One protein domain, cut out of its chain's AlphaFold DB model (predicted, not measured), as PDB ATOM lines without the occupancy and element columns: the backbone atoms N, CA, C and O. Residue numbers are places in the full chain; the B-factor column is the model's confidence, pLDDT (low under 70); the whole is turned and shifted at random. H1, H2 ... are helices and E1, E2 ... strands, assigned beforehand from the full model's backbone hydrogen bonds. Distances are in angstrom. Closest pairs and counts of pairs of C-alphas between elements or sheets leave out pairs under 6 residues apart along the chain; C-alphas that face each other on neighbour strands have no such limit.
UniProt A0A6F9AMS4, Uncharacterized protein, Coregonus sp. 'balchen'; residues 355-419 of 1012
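Overview. This is residues 355 to 419 of the 1012 residues of an uncharacterized protein of Coregonus sp. 'balchen' (UniProt A0A6F9AMS4). Look first for two helices set apart, H1 and H2, with a long loop, residues 367 to 395, winding from one to the other, and a small hairpin, E1 and E2, following H2. At residues 370 to 375 the loop sticks out as a free-standing turn. The 65 printed residues run H1, H2, E1, E2, with one antiparallel sheet, E1 - E2; the class is mixed, with under half in named elements. The whole is loose, with a radius of gyration of the C-alphas of 13.5 A, spanning 31 by 30 by 23 A.

Arrangement. Begin at H1, residues 355 to 366, which is apart from H2, residues 396 to 406. In both, every O i to N i+4 pair is within hydrogen-bond range. Next find E1, residues 411 to 413, and E2, residues 416 to 418, an antiparallel hairpin at 138 degrees; C-alphas 412 and 417 face each other at 4.9 A, and N 416 and O 413 are within hydrogen-bond range at 2.9 A. H1 is apart from both strands, and H2 is apart from E2.

Along the chain. Find C-alpha 355 at (-13.619, 20.806, -46.597); H1 runs 16.4 A from there. H2 starts at (-35.343, 42.613, -40.801) and spans 15.5 A. E1 spans 6.8 A; E2 spans 6.4 A, ending at (-24.702, 26.914, -33.992).

Size, cuts and confidence. The C-alphas farthest apart, of Lys 355 and Leu 397, are 33.1 A apart. The printed part has no cut, and H1 to H2 is a long link. Confidence is under 70 at residues 371 to 372, 381 to 390, 408 and 413 to 416.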
ATOM      1  N   LYS A 355     -13.084  21.941 -45.823       78.31
ATOM      2  CA  LYS A 355     -13.619  20.806 -46.597       78.31
ATOM      3  C   LYS A 355     -15.151  20.751 -46.539       78.31
ATOM      4  O   LYS A 355     -15.789  20.815 -47.577       78.31
ATOM      5  N   GLN A 356     -15.738  20.810 -45.339       78.06
ATOM      6  CA  GLN A 356     -17.201  20.842 -45.174       78.06
ATOM      7  C   GLN A 356     -17.870  22.063 -45.841       78.06
ATOM      8  O   GLN A 356     -19.041  21.994 -46.212       78.06
ATOM      9  N   ALA A 357     -17.167  23.193 -45.983       83.38
ATOM     10  CA  ALA A 357     -17.686  24.351 -46.708       83.38
ATOM     11  C   ALA A 357     -17.662  24.127 -48.232       83.38
ATOM     12  O   ALA A 357     -18.639  24.465 -48.903       83.38
ATOM     13  N   ASP A 358     -16.599  23.518 -48.764       82.81
ATOM     14  CA  ASP A 358     -16.499  23.107 -50.170       82.81
ATOM     15  C   ASP A 358     -17.513  21.994 -50.515       82.81
ATOM     16  O   ASP A 358     -18.163  22.059 -51.560       82.81
ATOM     17  N   ASP A 359     -17.736  21.034 -49.610       83.62
ATOM     18  CA  ASP A 359     -18.733  19.962 -49.747       83.62
ATOM     19  C   ASP A 359     -20.159  20.530 -49.850       83.62
ATOM     20  O   ASP A 359     -20.921  20.165 -50.747       83.62
ATOM     21  N   ILE A 360     -20.521  21.483 -48.978       82.38
ATOM     22  CA  ILE A 360     -21.832  22.159 -48.999       82.38
ATOM     23  C   ILE A 360     -22.017  22.997 -50.269       82.38
ATOM     24  O   ILE A 360     -23.111  23.021 -50.841       82.38
ATOM     25  N   VAL A 361     -20.965  23.679 -50.730       84.50
ATOM     26  CA  VAL A 361     -20.996  24.416 -52.002       84.50
ATOM     27  C   VAL A 361     -21.192  23.450 -53.168       84.50
ATOM     28  O   VAL A 361     -22.069  23.685 -53.994       84.50
ATOM     29  N   THR A 362     -20.460  22.337 -53.200       85.81
ATOM     30  CA  THR A 362     -20.580  21.298 -54.234       85.81
ATOM     31  C   THR A 362     -21.986  20.694 -54.252       85.81
ATOM     32  O   THR A 362     -22.637  20.678 -55.296       85.81
ATOM     33  N   TYR A 363     -22.516  20.311 -53.087       84.00
ATOM     34  CA  TYR A 363     -23.861  19.753 -52.940       84.00
ATOM     35  C   TYR A 363     -24.957  20.702 -53.455       84.00
ATOM     36  O   TYR A 363     -25.817  20.289 -54.233       84.00
ATOM     37  N   TYR A 364     -24.920  21.987 -53.084       82.06
ATOM     38  CA  TYR A 364     -25.939  22.953 -53.514       82.06
ATOM     39  C   TYR A 364     -25.690  23.591 -54.892       82.06
ATOM     40  O   TYR A 364     -26.611  24.194 -55.446       82.06
ATOM     41  N   LEU A 365     -24.504  23.420 -55.485       80.88
ATOM     42  CA  LEU A 365     -24.298  23.606 -56.926       80.88
ATOM     43  C   LEU A 365     -24.975  22.476 -57.718       80.88
ATOM     44  O   LEU A 365     -25.634  22.750 -58.720       80.88
ATOM     45  N   SER A 366     -24.875  21.229 -57.244       80.81
ATOM     46  CA  SER A 366     -25.540  20.063 -57.846       80.81
ATOM     47  C   SER A 366     -27.055  20.021 -57.599       80.81
ATOM     48  O   SER A 366     -27.794  19.499 -58.428       80.81
ATOM     49  N   SER A 367     -27.533  20.568 -56.476       74.56
ATOM     50  CA  SER A 367     -28.951  20.613 -56.081       74.56
ATOM     51  C   SER A 367     -29.375  22.030 -55.648       74.56
ATOM     52  O   SER A 367     -29.460  22.317 -54.450       74.56
ATOM     53  N   PRO A 368     -29.646  22.950 -56.595       75.75
ATOM     54  CA  PRO A 368     -29.924  24.354 -56.291       75.75
ATOM     55  C   PRO A 368     -31.251  24.560 -55.539       75.75
ATOM     56  O   PRO A 368     -32.343  24.372 -56.079       75.75
ATOM     57  N   VAL A 369     -31.166  25.014 -54.285       74.94
ATOM     58  CA  VAL A 369     -32.335  25.221 -53.413       74.94
ATOM     59  C   VAL A 369     -33.100  26.495 -53.780       74.94
ATOM     60  O   VAL A 369     -32.538  27.589 -53.852       74.94
ATOM     61  N   MET A 370     -34.422  26.369 -53.933       77.75
ATOM     62  CA  MET A 370     -35.330  27.469 -54.270       77.75
ATOM     63  C   MET A 370     -36.085  27.980 -53.034       77.75
ATOM     64  O   MET A 370     -37.081  27.395 -52.608       77.75
ATOM     65  N   VAL A 371     -35.672  29.121 -52.470       68.25
ATOM     66  CA  VAL A 371     -36.350  29.751 -51.320       68.25
ATOM     67  C   VAL A 371     -37.274  30.868 -51.806       68.25
ATOM     68  O   VAL A 371     -36.830  31.875 -52.352       68.25
ATOM     69  N   LYS A 372     -38.589  30.702 -51.599       58.12
ATOM     70  CA  LYS A 372     -39.641  31.654 -52.032       58.12
ATOM     71  C   LYS A 372     -39.571  32.020 -53.534       58.12
ATOM     72  O   LYS A 372     -39.975  33.114 -53.919       58.12
ATOM     73  N   GLY A 373     -39.067  31.110 -54.372       73.56
ATOM     74  CA  GLY A 373     -38.894  31.313 -55.818       73.56
ATOM     75  C   GLY A 373     -37.581  31.990 -56.237       73.56
ATOM     76  O   GLY A 373     -37.381  32.200 -57.428       73.56
ATOM     77  N   GLY A 374     -36.686  32.317 -55.298       74.31
ATOM     78  CA  GLY A 374     -35.308  32.713 -55.593       74.31
ATOM     79  C   GLY A 374     -34.348  31.532 -55.440       74.31
ATOM     80  O   GLY A 374     -34.431  30.801 -54.453       74.31
ATOM     81  N   GLN A 375     -33.433  31.365 -56.394       71.69
ATOM     82  CA  GLN A 375     -32.349  30.386 -56.308       71.69
ATOM     83  C   GLN A 375     -31.318  30.842 -55.270       71.69
ATOM     84  O   GLN A 375     -30.777  31.946 -55.368       71.69
ATOM     85  N   VAL A 376     -31.044  29.998 -54.278       79.69
ATOM     86  CA  VAL A 376     -29.945  30.204 -53.330       79.69
ATOM     87  C   VAL A 376     -28.658  29.699 -53.973       79.69
ATOM     88  O   VAL A 376     -28.629  28.622 -54.562       79.69
ATOM     89  N   THR A 377     -27.594  30.489 -53.865       74.88
ATOM     90  CA  THR A 377     -26.246  30.122 -54.306       74.88
ATOM     91  C   THR A 377     -25.297  30.192 -53.117       74.88
ATOM     92  O   THR A 377     -25.378  31.107 -52.294       74.88
ATOM     93  N   PHE A 378     -24.421  29.197 -53.018       81.44
ATOM     94  CA  PHE A 378     -23.428  29.066 -51.958       81.44
ATOM     95  C   PHE A 378     -22.036  29.260 -52.562       81.44
ATOM     96  O   PHE A 378     -21.791  28.872 -53.703       81.44
ATOM     97  N   SER A 379     -21.131  29.880 -51.811       74.94
ATOM     98  CA  SER A 379     -19.747  30.105 -52.238       74.94
ATOM     99  C   SER A 379     -18.852  30.239 -51.011       74.94
ATOM    100  O   SER A 379     -19.183  31.033 -50.125       74.94
ATOM    101  N   VAL A 380     -17.723  29.530 -50.970       76.94
ATOM    102  CA  VAL A 380     -16.734  29.694 -49.894       76.94
ATOM    103  C   VAL A 380     -16.109  31.091 -49.984       76.94
ATOM    104  O   VAL A 380     -15.825  31.593 -51.072       76.94
ATOM    105  N   SER A 381     -15.937  31.750 -48.836       62.31
ATOM    106  CA  SER A 381     -15.359  33.095 -48.761       62.31
ATOM    107  C   SER A 381     -13.863  33.018 -48.481       62.31
ATOM    108  O   SER A 381     -13.457  32.564 -47.417       62.31
ATOM    109  N   SER A 382     -13.035  33.515 -49.401       53.34
ATOM    110  CA  SER A 382     -11.575  33.552 -49.239       53.34
ATOM    111  C   SER A 382     -11.069  34.657 -48.300       53.34
ATOM    112  O   SER A 382      -9.877  34.702 -48.008       53.34
ATOM    113  N   THR A 383     -11.936  35.563 -47.829       45.25
ATOM    114  CA  THR A 383     -11.514  36.809 -47.155       45.25
ATOM    115  C   THR A 383     -11.647  36.806 -45.628       45.25
ATOM    116  O   THR A 383     -11.366  37.828 -45.008       45.25
ATOM    117  N   PHE A 384     -12.104  35.714 -45.004       44.72
ATOM    118  CA  PHE A 384     -12.269  35.626 -43.545       44.72
ATOM    119  C   PHE A 384     -11.886  34.241 -43.009       44.72
ATOM    120  O   PHE A 384     -12.683  33.313 -43.047       44.72
ATOM    121  N   ASN A 385     -10.691  34.131 -42.416       45.72
ATOM    122  CA  ASN A 385     -10.257  32.954 -41.648       45.72
ATOM    123  C   ASN A 385     -10.786  32.985 -40.201       45.72
ATOM    124  O   ASN A 385     -10.041  32.835 -39.235       45.72
ATOM    125  N   PHE A 386     -12.095  33.176 -40.070       38.72
ATOM    126  CA  PHE A 386     -12.863  32.832 -38.879       38.72
ATOM    127  C   PHE A 386     -14.073  32.031 -39.346       38.72
ATOM    128  O   PHE A 386     -14.619  32.304 -40.414       38.72
ATOM    129  N   LEU A 387     -14.469  31.030 -38.567       47.47
ATOM    130  CA  LEU A 387     -15.538  30.105 -38.927       47.47
ATOM    131  C   LEU A 387     -16.878  30.872 -38.994       47.47
ATOM    132  O   LEU A 387     -17.529  31.099 -37.981       47.47
ATOM    133  N   GLN A 388     -17.261  31.372 -40.179       50.94
ATOM    134  CA  GLN A 388     -18.466  32.195 -40.381       50.94
ATOM    135  C   GLN A 388     -18.874  32.284 -41.878       50.94
ATOM    136  O   GLN A 388     -18.529  33.240 -42.567       50.94
ATOM    137  N   ALA A 389     -19.613  31.285 -42.393       54.50
ATOM    138  CA  ALA A 389     -20.129  31.206 -43.778       54.50
ATOM    139  C   ALA A 389     -21.561  31.810 -43.951       54.50
ATOM    140  O   ALA A 389     -21.748  32.948 -43.551       54.50
ATOM    141  N   PHE A 390     -22.578  31.142 -44.551       58.12
ATOM    142  CA  PHE A 390     -23.761  31.773 -45.222       58.12
ATOM    143  C   PHE A 390     -25.186  31.714 -44.563       58.12
ATOM    144  O   PHE A 390     -25.541  30.754 -43.902       58.12
ATOM    145  N   VAL A 391     -26.044  32.728 -44.850       72.88
ATOM    146  CA  VAL A 391     -27.461  33.027 -44.420       72.88
ATOM    147  C   VAL A 391     -27.847  34.558 -44.325       72.88
ATOM    148  O   VAL A 391     -27.447  35.185 -43.353       72.88
ATOM    149  N   GLU A 392     -28.601  35.213 -45.246       70.25
ATOM    150  CA  GLU A 392     -29.118  36.626 -45.124       70.25
ATOM    151  C   GLU A 392     -30.627  36.758 -45.445       70.25
ATOM    152  O   GLU A 392     -31.253  35.806 -45.904       70.25
ATOM    153  N   MET A 393     -31.233  37.937 -45.198       71.56
ATOM    154  CA  MET A 393     -32.694  38.117 -45.146       71.56
ATOM    155  C   MET A 393     -33.173  39.491 -45.659       71.56
ATOM    156  O   MET A 393     -32.932  40.521 -45.033       71.56
ATOM    157  N   THR A 394     -34.019  39.510 -46.697       73.81
ATOM    158  CA  THR A 394     -34.635  40.740 -47.263       73.81
ATOM    159  C   THR A 394     -35.590  41.496 -46.323       73.81
ATOM    160  O   THR A 394     -36.038  42.597 -46.649       73.81
ATOM    161  N   ASN A 395     -35.918  40.928 -45.159       80.62
ATOM    162  CA  ASN A 395     -36.825  41.502 -44.169       80.62
ATOM    163  C   ASN A 395     -36.235  41.390 -42.754       80.62
ATOM    164  O   ASN A 395     -36.139  40.300 -42.189       80.62
ATOM    165  N   ALA A 396     -35.922  42.537 -42.145       79.56
ATOM    166  CA  ALA A 396     -35.343  42.613 -40.801       79.56
ATOM    167  C   ALA A 396     -36.229  41.995 -39.698       79.56
ATOM    168  O   ALA A 396     -35.705  41.538 -38.684       79.56
ATOM    169  N   LEU A 397     -37.557  41.948 -39.884       83.00
ATOM    170  CA  LEU A 397     -38.453  41.282 -38.931       83.00
ATOM    171  C   LEU A 397     -38.324  39.754 -39.002       83.00
ATOM    172  O   LEU A 397     -38.355  39.090 -37.970       83.00
ATOM    173  N   ASP A 398     -38.130  39.196 -40.197       82.25
ATOM    174  CA  ASP A 398     -37.980  37.749 -40.370       82.25
ATOM    175  C   ASP A 398     -36.614  37.285 -39.844       82.25
ATOM    176  O   ASP A 398     -36.533  36.246 -39.193       82.25
ATOM    177  N   ALA A 399     -35.564  38.101 -40.010       82.94
ATOM    178  CA  ALA A 399     -34.281  37.898 -39.331       82.94
ATOM    179  C   ALA A 399     -34.430  37.925 -37.796       82.94
ATOM    180  O   ALA A 399     -33.837  37.102 -37.100       82.94
ATOM    181  N   GLN A 400     -35.278  38.812 -37.255       81.88
ATOM    182  CA  GLN A 400     -35.545  38.869 -35.813       81.88
ATOM    183  C   GLN A 400     -36.265  37.616 -35.305       81.88
ATOM    184  O   GLN A 400     -35.960  37.133 -34.213       81.88
ATOM    185  N   ASN A 401     -37.175  37.067 -36.110       83.94
ATOM    186  CA  ASN A 401     -37.854  35.811 -35.812       83.94
ATOM    187  C   ASN A 401     -36.887  34.616 -35.889       83.94
ATOM    188  O   ASN A 401     -36.943  33.752 -35.019       83.94
ATOM    189  N   LEU A 402     -35.968  34.590 -36.862       82.94
ATOM    190  CA  LEU A 402     -34.948  33.542 -37.005       82.94
ATOM    191  C   LEU A 402     -33.984  33.519 -35.805       82.94
ATOM    192  O   LEU A 402     -33.822  32.481 -35.164       82.94
ATOM    193  N   VAL A 403     -33.416  34.676 -35.443       84.12
ATOM    194  CA  VAL A 403     -32.551  34.821 -34.257       84.12
ATOM    195  C   VAL A 403     -33.318  34.461 -32.977       84.12
ATOM    196  O   VAL A 403     -32.797  33.737 -32.136       84.12
ATOM    197  N   GLY A 404     -34.573  34.900 -32.827       81.75
ATOM    198  CA  GLY A 404     -35.401  34.570 -31.659       81.75
ATOM    199  C   GLY A 404     -35.759  33.082 -31.544       81.75
ATOM    200  O   GLY A 404     -35.760  32.528 -30.441       81.75
ATOM    201  N   HIS A 405     -36.022  32.420 -32.675       80.06
ATOM    202  CA  HIS A 405     -36.289  30.984 -32.736       80.06
ATOM    203  C   HIS A 405     -35.053  30.183 -32.313       80.06
ATOM    204  O   HIS A 405     -35.146  29.340 -31.420       80.06
ATOM    205  N   HIS A 406     -33.880  30.499 -32.868       78.31
ATOM    206  CA  HIS A 406     -32.657  29.737 -32.606       78.31
ATOM    207  C   HIS A 406     -31.924  30.113 -31.313       78.31
ATOM    208  O   HIS A 406     -31.222  29.278 -30.752       78.31
ATOM    209  N   ALA A 407     -32.209  31.284 -30.734       77.69
ATOM    210  CA  ALA A 407     -31.888  31.582 -29.335       77.69
ATOM    211  C   ALA A 407     -32.693  30.731 -28.324       77.69
ATOM    212  O   ALA A 407     -32.334  30.689 -27.150       77.69
ATOM    213  N   SER A 408     -33.774  30.072 -28.767       69.81
ATOM    214  CA  SER A 408     -34.607  29.174 -27.947       69.81
ATOM    215  C   SER A 408     -34.461  27.693 -28.332       69.81
ATOM    216  O   SER A 408     -34.733  26.815 -27.516       69.81
ATOM    217  N   LYS A 409     -34.049  27.412 -29.574       76.44
ATOM    218  CA  LYS A 409     -33.782  26.078 -30.126       76.44
ATOM    219  C   LYS A 409     -32.448  26.087 -30.868       76.44
ATOM    220  O   LYS A 409     -32.397  26.430 -32.054       76.44
ATOM    221  N   TYR A 410     -31.386  25.704 -30.166       74.56
ATOM    222  CA  TYR A 410     -30.054  25.569 -30.750       74.56
ATOM    223  C   TYR A 410     -30.100  24.640 -31.967       74.56
ATOM    224  O   TYR A 410     -30.625  23.529 -31.880       74.56
ATOM    225  N   LEU A 411     -29.547  25.094 -33.090       70.50
ATOM    226  CA  LEU A 411     -29.229  24.203 -34.201       70.50
ATOM    227  C   LEU A 411     -27.998  23.382 -33.816       70.50
ATOM    228  O   LEU A 411     -27.076  23.911 -33.190       70.50
ATOM    229  N   LYS A 412     -27.996  22.107 -34.202       71.56
ATOM    230  CA  LYS A 412     -26.830  21.234 -34.119       71.56
ATOM    231  C   LYS A 412     -26.512  20.672 -35.495       71.56
ATOM    232  O   LYS A 412     -27.418  20.183 -36.163       71.56
ATOM    233  N   ILE A 413     -25.239  20.719 -35.861       68.75
ATOM    234  CA  ILE A 413     -24.635  19.929 -36.939       68.75
ATOM    235  C   ILE A 413     -23.421  19.259 -36.294       68.75
ATOM    236  O   ILE A 413     -22.717  19.907 -35.522       68.75
ATOM    237  N   ASP A 414     -23.262  17.950 -36.492       59.03
ATOM    238  CA  ASP A 414     -22.181  17.125 -35.924       59.03
ATOM    239  C   ASP A 414     -21.962  17.339 -34.408       59.03
ATOM    240  O   ASP A 414     -20.852  17.388 -33.888       59.03
ATOM    241  N   GLY A 415     -23.065  17.535 -33.676       64.94
ATOM    242  CA  GLY A 415     -23.085  17.819 -32.235       64.94
ATOM    243  C   GLY A 415     -22.799  19.276 -31.832       64.94
ATOM    244  O   GLY A 415     -23.233  19.689 -30.749       64.94
ATOM    245  N   MET A 416     -22.153  20.071 -32.692       67.75
ATOM    246  CA  MET A 416     -21.765  21.466 -32.442       67.75
ATOM    247  C   MET A 416     -22.978  22.411 -32.409       67.75
ATOM    248  O   MET A 416     -23.844  22.361 -33.278       67.75
ATOM    249  N   HIS A 417     -23.045  23.304 -31.414       71.62
ATOM    250  CA  HIS A 417     -24.159  24.249 -31.243       71.62
ATOM    251  C   HIS A 417     -23.968  25.525 -32.087       71.62
ATOM    252  O   HIS A 417     -23.129  26.363 -31.756       71.62
ATOM    253  N   ILE A 418     -24.793  25.733 -33.116       76.31
ATOM    254  CA  ILE A 418     -24.702  26.914 -33.992       76.31
ATOM    255  C   ILE A 418     -25.390  28.128 -33.346       76.31
ATOM    256  O   ILE A 418     -26.573  28.094 -32.985       76.31
ATOM    257  N   LYS A 419     -24.651  29.238 -33.231       75.44
ATOM    258  CA  LYS A 419     -25.054  30.459 -32.514       75.44
ATOM    259  C   LYS A 419     -25.560  31.551 -33.466       75.44
ATOM    260  O   LYS A 419     -24.834  32.468 -33.836       75.44
TER     261      LYS A 419